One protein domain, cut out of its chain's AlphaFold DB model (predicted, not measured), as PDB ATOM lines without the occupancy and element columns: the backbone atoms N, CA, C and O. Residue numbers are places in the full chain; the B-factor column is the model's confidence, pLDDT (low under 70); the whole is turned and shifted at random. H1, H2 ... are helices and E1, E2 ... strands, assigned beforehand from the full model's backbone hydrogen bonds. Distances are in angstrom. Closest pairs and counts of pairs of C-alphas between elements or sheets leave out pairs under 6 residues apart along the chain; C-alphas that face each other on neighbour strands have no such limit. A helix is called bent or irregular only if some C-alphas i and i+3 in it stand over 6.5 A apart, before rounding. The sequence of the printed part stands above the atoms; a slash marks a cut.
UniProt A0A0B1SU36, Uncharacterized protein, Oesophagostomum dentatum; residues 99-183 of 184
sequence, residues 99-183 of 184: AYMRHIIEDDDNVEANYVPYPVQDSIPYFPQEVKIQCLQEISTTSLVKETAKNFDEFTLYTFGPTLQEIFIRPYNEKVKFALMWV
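Overview. This is residues 99 to 183 of the 184 residues of an uncharacterized protein of Oesophagostomum dentatum (UniProt A0A0B1SU36). A flat, mostly helical domain in which H4 lies across the ends of two helical arms, H5a and H5b, made by one helix, H5, folding back on itself. H3 folds back beside part of H4, the short pieces H1, H2 and E1 lie toward one end of the longest axis, and residues 174 to 183 stick out. The printed part has 85 residues with five named helices and one named strand, in the order H1, H2, E1, H3, H4, H5. It is only just compact, close to loose, with a radius of gyration of the C-alphas of 14.1 A and spans of 44 by 38 by 16 A.

Along the chain. H1 is residues 102 to 105, from C-alpha 102 at (221.875, 158.226, 149.229), H2 is 111 to 114, and E1 is 115 to 117. H3, residues 120 to 126, is irregular: C-alphas 122 and 125 are 7.7 A apart. H4, residues 129 to 142, is 19.9 A long. H5, residues 152 to 181, was assigned as one helix by its hydrogen bonds but is bent, with C-alphas 159 and 162 9.4 A apart. Its arms are H5a, 152 to 159, 10.2 A, and H5b, 162 to 181, 26.3 A, ending at C-alpha 181 (208.459, 136.214, 152.789). H5b is irregular, with C-alphas 167 and 170 7.5 A apart.

Arrangement. E1 pairs with no named strand; residues 99 to 100 pair antiparallel with its residues 115 to 116. H3 and H4 form a helical hairpin, closest at the C-alphas of Ile 124 and Lys 132, 5.7 A. H4 touches H5b, about perpendicular at 87 degrees, closest at the C-alphas of Cys 135 and Thr 163, 5.9 A. H5a and H5b touch, opposite ways at a shallow tilt of 27 degrees, closest at the C-alphas of Leu 157 and Gln 165, 6.2 A. Every O i to N i+4 pair is within hydrogen-bond range in H4 and H5a, 14 of 16 in H5b, and 0 of 3 in H3, where 2 of 4 O i to N i+3 pairs are; H1 and H2 are too short for an O i to N i+4 pair.

Size, cuts and confidence. The two C-alphas farthest apart, those of Asp 109 and Lys 146, are 44.4 A apart. The printed part has no cut and no long link. Confidence is under 70 at residue 143 and residues 179 to 183.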
ATOM      1  N   ALA A  99     212.280 158.495 152.872       95.06
ATOM      2  CA  ALA A  99     213.035 157.458 152.183       95.06
ATOM      3  C   ALA A  99     214.509 157.854 152.112       95.06
ATOM      4  O   ALA A  99     214.828 159.002 151.812       95.06
ATOM      5  N   TYR A 100     215.396 156.898 152.380       94.75
ATOM      6  CA  TYR A 100     216.833 157.099 152.244       94.75
ATOM      7  C   TYR A 100     217.255 156.876 150.788       94.75
ATOM      8  O   TYR A 100     217.129 155.765 150.275       94.75
ATOM      9  N   MET A 101     217.738 157.934 150.138       95.88
ATOM     10  CA  MET A 101     218.042 158.018 148.704       95.88
ATOM     11  C   MET A 101     219.520 158.372 148.453       95.88
ATOM     12  O   MET A 101     219.849 159.053 147.483       95.88
ATOM     13  N   ARG A 102     220.431 157.923 149.332       94.62
ATOM     14  CA  ARG A 102     221.875 158.226 149.229       94.62
ATOM     15  C   ARG A 102     222.471 157.840 147.879       94.62
ATOM     16  O   ARG A 102     223.329 158.553 147.392       94.62
ATOM     17  N   HIS A 103     221.993 156.757 147.267       94.19
ATOM     18  CA  HIS A 103     222.471 156.269 145.968       94.19
ATOM     19  C   HIS A 103     222.223 157.233 144.800       94.19
ATOM     20  O   HIS A 103     222.674 156.946 143.699       94.19
ATOM     21  N   ILE A 104     221.486 158.329 145.017       94.75
ATOM     22  CA  ILE A 104     221.352 159.415 144.040       94.75
ATOM     23  C   ILE A 104     221.698 160.803 144.602       94.75
ATOM     24  O   ILE A 104     222.052 161.661 143.811       94.75
ATOM     25  N   ILE A 105     221.581 161.071 145.911       92.00
ATOM     26  CA  ILE A 105     221.818 162.421 146.475       92.00
ATOM     27  C   ILE A 105     223.264 162.624 146.981       92.00
ATOM     28  O   ILE A 105     223.705 163.765 147.021       92.00
ATOM     29  N   GLU A 106     224.005 161.552 147.290       89.88
ATOM     30  CA  GLU A 106     225.451 161.530 147.620       89.88
ATOM     31  C   GLU A 106     226.003 162.735 148.420       89.88
ATOM     32  O   GLU A 106     227.085 163.246 148.137       89.88
ATOM     33  N   ASP A 107     225.282 163.179 149.455       89.62
ATOM     34  CA  ASP A 107     225.761 164.229 150.361       89.62
ATOM     35  C   ASP A 107     226.407 163.590 151.600       89.62
ATOM     36  O   ASP A 107     225.722 163.139 152.529       89.62
ATOM     37  N   ASP A 108     227.736 163.474 151.580       90.44
ATOM     38  CA  ASP A 108     228.518 162.877 152.670       90.44
ATOM     39  C   ASP A 108     228.664 163.816 153.878       90.44
ATOM     40  O   ASP A 108     228.759 163.337 155.013       90.44
ATOM     41  N   ASP A 109     228.627 165.132 153.649       92.75
ATOM     42  CA  ASP A 109     228.766 166.159 154.687       92.75
ATOM     43  C   ASP A 109     227.444 166.388 155.438       92.75
ATOM     44  O   ASP A 109     227.436 166.684 156.637       92.75
ATOM     45  N   ASN A 110     226.307 166.206 154.761       91.56
ATOM     46  CA  ASN A 110     224.968 166.318 155.322       91.56
ATOM     47  C   ASN A 110     224.128 165.069 155.022       91.56
ATOM     48  O   ASN A 110     223.299 165.028 154.112       91.56
ATOM     49  N   VAL A 111     224.263 164.059 155.885       90.62
ATOM     50  CA  VAL A 111     223.533 162.788 155.757       90.62
ATOM     51  C   VAL A 111     222.011 162.983 155.680       90.62
ATOM     52  O   VAL A 111     221.348 162.226 154.970       90.62
ATOM     53  N   GLU A 112     221.455 164.002 156.346       91.44
ATOM     54  CA  GLU A 112     220.017 164.300 156.313       91.44
ATOM     55  C   GLU A 112     219.525 164.737 154.927       91.44
ATOM     56  O   GLU A 112     218.365 164.477 154.599       91.44
ATOM     57  N   ALA A 113     220.381 165.337 154.092       91.44
ATOM     58  CA  ALA A 113     220.029 165.701 152.717       91.44
ATOM     59  C   ALA A 113     219.744 164.467 151.848       91.44
ATOM     60  O   ALA A 113     218.924 164.535 150.935       91.44
ATOM     61  N   ASN A 114     220.324 163.309 152.186       94.31
ATOM     62  CA  ASN A 114     220.063 162.048 151.487       94.31
ATOM     63  C   ASN A 114     218.661 161.479 151.747       94.31
ATOM     64  O   ASN A 114     218.307 160.448 151.174       94.31
ATOM     65  N   TYR A 115     217.870 162.086 152.633       96.38
ATOM     66  CA  TYR A 115     216.503 161.664 152.893       96.38
ATOM     67  C   TYR A 115     215.497 162.551 152.171       96.38
ATOM     68  O   TYR A 115     215.489 163.768 152.330       96.38
ATOM     69  N   VAL A 116     214.550 161.918 151.479       96.19
ATOM     70  CA  VAL A 116     213.429 162.618 150.842       96.19
ATOM     71  C   VAL A 116     212.105 162.287 151.536       96.19
ATOM     72  O   VAL A 116     211.934 161.158 152.008       96.19
ATOM     73  N   PRO A 117     211.142 163.223 151.621       96.00
ATOM     74  CA  PRO A 117     209.818 162.933 152.167       96.00
ATOM     75  C   PRO A 117     209.111 161.790 151.426       96.00
ATOM     76  O   PRO A 117     209.212 161.661 150.205       96.00
ATOM     77  N   TYR A 118     208.369 160.956 152.156       93.38
ATOM     78  CA  TYR A 118     207.454 159.993 151.546       93.38
ATOM     79  C   TYR A 118     206.111 160.678 151.224       93.38
ATOM     80  O   TYR A 118     205.577 161.369 152.096       93.38
ATOM     81  N   PRO A 119     205.505 160.421 150.053       95.06
ATOM     82  CA  PRO A 119     205.908 159.421 149.066       95.06
ATOM     83  C   PRO A 119     206.984 159.921 148.085       95.06
ATOM     84  O   PRO A 119     207.019 161.088 147.717       95.06
ATOM     85  N   VAL A 120     207.883 159.025 147.663       96.12
ATOM     86  CA  VAL A 120     209.098 159.399 146.908       96.12
ATOM     87  C   VAL A 120     208.787 159.995 145.537       96.12
ATOM     88  O   VAL A 120     209.498 160.898 145.103       96.12
ATOM     89  N   GLN A 121     207.709 159.559 144.882       94.50
ATOM     90  CA  GLN A 121     207.272 160.134 143.608       94.50
ATOM     91  C   GLN A 121     206.910 161.624 143.705       94.50
ATOM     92  O   GLN A 121     207.115 162.355 142.743       94.50
ATOM     93  N   ASP A 122     206.455 162.096 144.870       95.19
ATOM     94  CA  ASP A 122     206.140 163.516 145.090       95.19
ATOM     95  C   ASP A 122     207.400 164.321 145.457       95.19
ATOM     96  O   ASP A 122     207.397 165.552 145.458       95.19
ATOM     97  N   SER A 123     208.505 163.625 145.729       96.38
ATOM     98  CA  SER A 123     209.778 164.199 146.159       96.38
ATOM     99  C   SER A 123     210.811 164.338 145.038       96.38
ATOM    100  O   SER A 123     211.955 164.701 145.306       96.38
ATOM    101  N   ILE A 124     210.409 164.153 143.776       96.38
ATOM    102  CA  ILE A 124     211.239 164.445 142.593       96.38
ATOM    103  C   ILE A 124     211.919 165.833 142.657       96.38
ATOM    104  O   ILE A 124     213.088 165.933 142.273       96.38
ATOM    105  N   PRO A 125     211.285 166.908 143.181       95.31
ATOM    106  CA  PRO A 125     211.944 168.209 143.315       95.31
ATOM    107  C   PRO A 125     213.230 168.211 144.158       95.31
ATOM    108  O   PRO A 125     214.048 169.114 143.973       95.31
ATOM    109  N   TYR A 126     213.432 167.221 145.033       94.00
ATOM    110  CA  TYR A 126     214.622 167.079 145.879       94.00
ATOM    111  C   TYR A 126     215.760 166.288 145.216       94.00
ATOM    112  O   TYR A 126     216.859 166.245 145.756       94.00
ATOM    113  N   PHE A 127     215.528 165.659 144.061       95.88
ATOM    114  CA  PHE A 127     216.552 164.866 143.375       95.88
ATOM    115  C   PHE A 127     217.624 165.746 142.711       95.88
ATOM    116  O   PHE A 127     217.365 166.929 142.437       95.88
ATOM    117  N   PRO A 128     218.801 165.170 142.384       95.69
ATOM    118  CA  PRO A 128     219.777 165.820 141.518       95.69
ATOM    119  C   PRO A 128     219.140 166.295 140.220       95.69
ATOM    120  O   PRO A 128     218.182 165.700 139.716       95.69
ATOM    121  N   GLN A 129     219.677 167.377 139.666       96.44
ATOM    122  CA  GLN A 129     219.021 168.096 138.581       96.44
ATOM    123  C   GLN A 129     218.798 167.233 137.331       96.44
ATOM    124  O   GLN A 129     217.732 167.316 136.726       96.44
ATOM    125  N   GLU A 130     219.760 166.380 136.981       96.44
ATOM    126  CA  GLU A 130     219.666 165.476 135.828       96.44
ATOM    127  C   GLU A 130     218.544 164.444 136.016       96.44
ATOM    128  O   GLU A 130     217.622 164.379 135.202       96.44
ATOM    129  N   VAL A 131     218.550 163.730 137.148       97.31
ATOM    130  CA  VAL A 131     217.528 162.729 137.506       97.31
ATOM    131  C   VAL A 131     216.137 163.361 137.567       97.31
ATOM    132  O   VAL A 131     215.162 162.808 137.066       97.31
ATOM    133  N   LYS A 132     216.032 164.556 138.153       97.38
ATOM    134  CA  LYS A 132     214.780 165.314 138.245       97.38
ATOM    135  C   LYS A 132     214.203 165.634 136.874       97.38
ATOM    136  O   LYS A 132     213.021 165.388 136.648       97.38
ATOM    137  N   ILE A 133     215.016 166.186 135.972       97.69
ATOM    138  CA  ILE A 133     214.575 166.529 134.614       97.69
ATOM    139  C   ILE A 133     214.117 165.270 133.882       97.69
ATOM    140  O   ILE A 133     213.042 165.285 133.284       97.69
ATOM    141  N   GLN A 134     214.882 164.182 133.990       97.50
ATOM    142  CA  GLN A 134     214.554 162.917 133.349       97.50
ATOM    143  C   GLN A 134     213.220 162.346 133.856       97.50
ATOM    144  O   GLN A 134     212.328 162.080 133.053       97.50
ATOM    145  N   CYS A 135     213.022 162.268 135.177       97.12
ATOM    146  CA  CYS A 135     211.753 161.829 135.766       97.12
ATOM    147  C   CYS A 135     210.567 162.681 135.286       97.12
ATOM    148  O   CYS A 135     209.522 162.144 134.928       97.12
ATOM    149  N   LEU A 136     210.707 164.013 135.264       95.81
ATOM    150  CA  LEU A 136     209.622 164.908 134.844       95.81
ATOM    151  C   LEU A 136     209.274 164.744 133.358       95.81
ATOM    152  O   LEU A 136     208.093 164.727 133.003       95.81
ATOM    153  N   GLN A 137     210.285 164.599 132.498       95.50
ATOM    154  CA  GLN A 137     210.097 164.323 131.073       95.50
ATOM    155  C   GLN A 137     209.367 162.997 130.869       95.50
ATOM    156  O   GLN A 137     208.332 162.968 130.203       95.50
ATOM    157  N   GLU A 138     209.840 161.923 131.495       95.56
ATOM    158  CA  GLU A 138     209.233 160.599 131.376       95.56
ATOM    159  C   GLU A 138     207.777 160.605 131.849       95.56
ATOM    160  O   GLU A 138     206.897 160.235 131.074       95.56
ATOM    161  N   ILE A 139     207.487 161.135 133.042       93.44
ATOM    162  CA  ILE A 139     206.116 161.238 133.575       93.44
ATOM    163  C   ILE A 139     205.197 162.002 132.609       93.44
ATOM    164  O   ILE A 139     204.077 161.563 132.338       93.44
ATOM    165  N   SER A 140     205.671 163.120 132.046       90.88
ATOM    166  CA  SER A 140     204.883 163.900 131.085       90.88
ATOM    167  C   SER A 140     204.545 163.108 129.817       90.88
ATOM    168  O   SER A 140     203.412 163.175 129.341       90.88
ATOM    169  N   THR A 141     205.479 162.302 129.305       87.00
ATOM    170  CA  THR A 141     205.263 161.486 128.098       87.00
ATOM    171  C   THR A 141     204.416 160.246 128.368       87.00
ATOM    172  O   THR A 141     203.573 159.872 127.554       87.00
ATOM    173  N   THR A 142     204.585 159.646 129.540       80.25
ATOM    174  CA  THR A 142     203.907 158.426 129.967       80.25
ATOM    175  C   THR A 142     202.401 158.636 130.158       80.25
ATOM    176  O   THR A 142     201.615 157.729 129.896       80.25
ATOM    177  N   SER A 143     201.965 159.863 130.470       67.00
ATOM    178  CA  SER A 143     200.542 160.244 130.512       67.00
ATOM    179  C   SER A 143     199.771 160.031 129.192       67.00
ATOM    180  O   SER A 143     198.540 160.064 129.176       67.00
ATOM    181  N   LEU A 144     200.482 159.794 128.082       72.38
ATOM    182  CA  LEU A 144     199.920 159.552 126.752       72.38
ATOM    183  C   LEU A 144     199.717 158.059 126.435       72.38
ATOM    184  O   LEU A 144     199.090 157.728 125.423       72.38
ATOM    185  N   VAL A 145     200.239 157.156 127.273       72.44
ATOM    186  CA  VAL A 145     200.135 155.703 127.086       72.44
ATOM    187  C   VAL A 145     198.699 155.254 127.366       72.44
ATOM    188  O   VAL A 145     198.162 155.462 128.449       72.44
ATOM    189  N   LYS A 146     198.059 154.627 126.371       73.00
ATOM    190  CA  LYS A 146     196.671 154.125 126.465       73.00
ATOM    191  C   LYS A 146     196.576 152.632 126.777       73.00
ATOM    192  O   LYS A 146     195.473 152.097 126.886       73.00
ATOM    193  N   GLU A 147     197.709 151.945 126.862       84.31
ATOM    194  CA  GLU A 147     197.737 150.512 127.123       84.31
ATOM    195  C   GLU A 147     197.444 150.213 128.593       84.31
ATOM    196  O   GLU A 147     197.901 150.903 129.502       84.31
ATOM    197  N   THR A 148     196.667 149.158 128.833       90.06
ATOM    198  CA  THR A 148     196.406 148.678 130.192       90.06
ATOM    199  C   THR A 148     197.565 147.799 130.647       90.06
ATOM    200  O   THR A 148     197.870 146.798 130.000       90.06
ATOM    201  N   ALA A 149     198.184 148.156 131.772       93.56
ATOM    202  CA  ALA A 149     199.239 147.359 132.386       93.56
ATOM    203  C   ALA A 149     198.728 145.977 132.832       93.56
ATOM    204  O   ALA A 149     197.670 145.863 133.452       93.56
ATOM    205  N   LYS A 150     199.506 144.925 132.561       96.25
ATOM    206  CA  LYS A 150     199.177 143.531 132.915       96.25
ATOM    207  C   LYS A 150     199.638 143.138 134.314       96.25
ATOM    208  O   LYS A 150     199.178 142.140 134.864       96.25
ATOM    209  N   ASN A 151     200.589 143.876 134.871       95.62
ATOM    210  CA  ASN A 151     201.191 143.615 136.173       95.62
ATOM    211  C   ASN A 151     201.687 144.931 136.803       95.62
ATOM    212  O   ASN A 151     201.647 145.990 136.179       95.62
ATOM    213  N   PHE A 152     202.139 144.866 138.059       94.94
ATOM    214  CA  PHE A 152     202.609 146.047 138.795       94.94
ATOM    215  C   PHE A 152     203.872 146.678 138.183       94.94
ATOM    216  O   PHE A 152     204.076 147.887 138.283       94.94
ATOM    217  N   ASP A 153     204.699 145.876 137.518       95.06
ATOM    218  CA  ASP A 153     205.909 146.354 136.861       95.06
ATOM    219  C   ASP A 153     205.577 147.250 135.665       95.06
ATOM    220  O   ASP A 153     205.985 148.406 135.613       95.06
ATOM    221  N   GLU A 154     204.725 146.765 134.764       94.88
ATOM    222  CA  GLU A 154     204.197 147.558 133.652       94.88
ATOM    223  C   GLU A 154     203.427 148.780 134.163       94.88
ATOM    224  O   GLU A 154     203.594 149.873 133.639       94.88
ATOM    225  N   PHE A 155     202.626 148.629 135.224       94.38
ATOM    226  CA  PHE A 155     201.861 149.741 135.788       94.38
ATOM    227  C   PHE A 155     202.773 150.872 136.260       94.38
ATOM    228  O   PHE A 155     202.520 152.038 135.961       94.38
ATOM    229  N   THR A 156     203.839 150.542 136.987       94.44
ATOM    230  CA  THR A 156     204.764 151.553 137.510       94.44
ATOM    231  C   THR A 156     205.584 152.194 136.395       94.44
ATOM    232  O   THR A 156     205.746 153.411 136.411       94.44
ATOM    233  N   LEU A 157     205.986 151.425 135.378       94.06
ATOM    234  CA  LEU A 157     206.614 151.957 134.169       94.06
ATOM    235  C   LEU A 157     205.679 152.932 133.430       94.06
ATOM    236  O   LEU A 157     206.079 154.050 133.111       94.06
ATOM    237  N   TYR A 158     204.415 152.544 133.228       93.00
ATOM    238  CA  TYR A 158     203.378 153.329 132.540       93.00
ATOM    239  C   TYR A 158     202.763 154.439 133.396       93.00
ATOM    240  O   TYR A 158     201.876 155.142 132.925       93.00
ATOM    241  N   THR A 159     203.199 154.614 134.641       92.19
ATOM    242  CA  THR A 159     202.736 155.716 135.499       92.19
ATOM    243  C   THR A 159     203.864 156.694 135.794       92.19
ATOM    244  O   THR A 159     203.654 157.904 135.787       92.19
ATOM    245  N   PHE A 160     205.068 156.179 136.047       94.25
ATOM    246  CA  PHE A 160     206.173 156.950 136.612       94.25
ATOM    247  C   PHE A 160     207.400 157.045 135.705       94.25
ATOM    248  O   PHE A 160     208.291 157.841 135.994       94.25
ATOM    249  N   GLY A 161     207.448 156.266 134.624       95.12
ATOM    250  CA  GLY A 161     208.611 156.200 133.748       95.12
ATOM    251  C   GLY A 161     209.731 155.292 134.273       95.12
ATOM    252  O   GLY A 161     209.710 154.865 135.435       95.12
ATOM    253  N   PRO A 162     210.701 154.954 133.407       96.62
ATOM    254  CA  PRO A 162     211.776 154.024 133.736       96.62
ATOM    255  C   PRO A 162     212.711 154.541 134.836       96.62
ATOM    256  O   PRO A 162     213.111 153.751 135.687       96.62
ATOM    257  N   THR A 163     213.007 155.841 134.894       97.75
ATOM    258  CA  THR A 163     213.981 156.389 135.851       97.75
ATOM    259  C   THR A 163     213.502 156.239 137.283       97.75
ATOM    260  O   THR A 163     214.184 155.640 138.113       97.75
ATOM    261  N   LEU A 164     212.294 156.727 137.591       97.12
ATOM    262  CA  LEU A 164     211.749 156.603 138.943       97.12
ATOM    263  C   LEU A 164     211.492 155.133 139.314       97.12
ATOM    264  O   LEU A 164     211.630 154.740 140.481       97.12
ATOM    265  N   GLN A 165     211.146 154.311 138.319       96.88
ATOM    266  CA  GLN A 165     210.994 152.879 138.512       96.88
ATOM    267  C   GLN A 165     212.308 152.221 138.947       96.88
ATOM    268  O   GLN A 165     212.308 151.468 139.921       96.88
ATOM    269  N   GLU A 166     213.409 152.513 138.259       97.31
ATOM    270  CA  GLU A 166     214.725 151.931 138.514       97.31
ATOM    271  C   GLU A 166     215.323 152.410 139.839       97.31
ATOM    272  O   GLU A 166     215.740 151.592 140.659       97.31
ATOM    273  N   ILE A 167     215.311 153.720 140.099       96.81
ATOM    274  CA  ILE A 167     216.001 154.285 141.269       96.81
ATOM    275  C   ILE A 167     215.257 154.041 142.585       96.81
ATOM    276  O   ILE A 167     215.867 154.140 143.650       96.81
ATOM    277  N   PHE A 168     213.946 153.770 142.555       97.06
ATOM    278  CA  PHE A 168     213.164 153.606 143.781       97.06
ATOM    279  C   PHE A 168     212.121 152.495 143.709       97.06
ATOM    280  O   PHE A 168     212.165 151.581 144.531       97.06
ATOM    281  N   ILE A 169     211.168 152.555 142.776       96.12
ATOM    282  CA  ILE A 169     209.939 151.751 142.891       96.12
ATOM    283  C   ILE A 169     210.235 150.251 142.826       96.12
ATOM    284  O   ILE A 169     209.793 149.507 143.704       96.12
ATOM    285  N   ARG A 170     210.993 149.801 141.825       95.94
ATOM    286  CA  ARG A 170     211.373 148.394 141.658       95.94
ATOM    287  C   ARG A 170     212.215 147.886 142.837       95.94
ATOM    288  O   ARG A 170     211.743 146.969 143.514       95.94
ATOM    289  N   PRO A 171     213.376 148.487 143.181       95.19
ATOM    290  CA  PRO A 171     214.205 147.976 144.273       95.19
ATOM    291  C   PRO A 171     213.505 148.050 145.638       95.19
ATOM    292  O   PRO A 171     213.714 147.183 146.486       95.19
ATOM    293  N   TYR A 172     212.650 149.052 145.870       94.56
ATOM    294  CA  TYR A 172     211.854 149.134 147.095       94.56
ATOM    295  C   TYR A 172     210.849 147.980 147.194       94.56
ATOM    296  O   TYR A 172     210.789 147.304 148.220       94.56
ATOM    297  N   ASN A 173     210.084 147.714 146.132       94.06
ATOM    298  CA  ASN A 173     209.070 146.659 146.151       94.06
ATOM    299  C   ASN A 173     209.683 145.254 146.203       94.06
ATOM    300  O   ASN A 173     209.140 144.385 146.883       94.06
ATOM    301  N   GLU A 174     210.834 145.033 145.565       93.75
ATOM    302  CA  GLU A 174     211.590 143.786 145.711       93.75
ATOM    303  C   GLU A 174     212.024 143.570 147.164       93.75
ATOM    304  O   GLU A 174     211.762 142.506 147.729       93.75
ATOM    305  N   LYS A 175     212.590 144.596 147.817       90.31
ATOM    306  CA  LYS A 175     212.963 144.534 149.241       90.31
ATOM    307  C   LYS A 175     211.768 144.234 150.145       90.31
ATOM    308  O   LYS A 175     211.872 143.372 151.014       90.31
ATOM    309  N   VAL A 176     210.636 144.910 149.937       88.00
ATOM    310  CA  VAL A 176     209.410 144.682 150.724       88.00
ATOM    311  C   VAL A 176     208.890 143.259 150.526       88.00
ATOM    312  O   VAL A 176     208.558 142.590 151.502       88.00
ATOM    313  N   LYS A 177     208.869 142.764 149.283       78.44
ATOM    314  CA  LYS A 177     208.467 141.387 148.978       78.44
ATOM    315  C   LYS A 177     209.348 140.377 149.709       78.44
ATOM    316  O   LYS A 177     208.815 139.462 150.329       78.44
ATOM    317  N   PHE A 178     210.670 140.551 149.662       73.75
ATOM    318  CA  PHE A 178     211.580 139.670 150.389       73.75
ATOM    319  C   PHE A 178     211.326 139.734 151.893       73.75
ATOM    320  O   PHE A 178     211.183 138.683 152.498       73.75
ATOM    321  N   ALA A 179     211.187 140.923 152.485       68.94
ATOM    322  CA  ALA A 179     210.904 141.061 153.915       68.94
ATOM    323  C   ALA A 179     209.612 140.336 154.338       68.94
ATOM    324  O   ALA A 179     209.598 139.653 155.359       68.94
ATOM    325  N   LEU A 180     208.550 140.424 153.532       60.69
ATOM    326  CA  LEU A 180     207.274 139.752 153.802       60.69
ATOM    327  C   LEU A 180     207.369 138.220 153.725       60.69
ATOM    328  O   LEU A 180     206.664 137.541 154.465       60.69
ATOM    329  N   MET A 181     208.252 137.668 152.884       54.94
ATOM    330  CA  MET A 181     208.459 136.214 152.789       54.94
ATOM    331  C   MET A 181     209.087 135.594 154.044       54.94
ATOM    332  O   MET A 181     208.987 134.388 154.214       54.94
ATOM    333  N   TRP A 182     209.735 136.376 154.913       48.50
ATOM    334  CA  TRP A 182     210.301 135.870 156.174       48.50
ATOM    335  C   TRP A 182     209.291 135.847 157.328       48.50
ATOM    336  O   TRP A 182     209.586 135.288 158.383       48.50
ATOM    337  N   VAL A 183     208.133 136.488 157.155       51.91
ATOM    338  CA  VAL A 183     207.097 136.634 158.193       51.91
ATOM    339  C   VAL A 183     205.957 135.614 158.016       51.91
ATOM    340  O   VAL A 183     205.180 135.409 158.947       51.91
TER     341      VAL A 183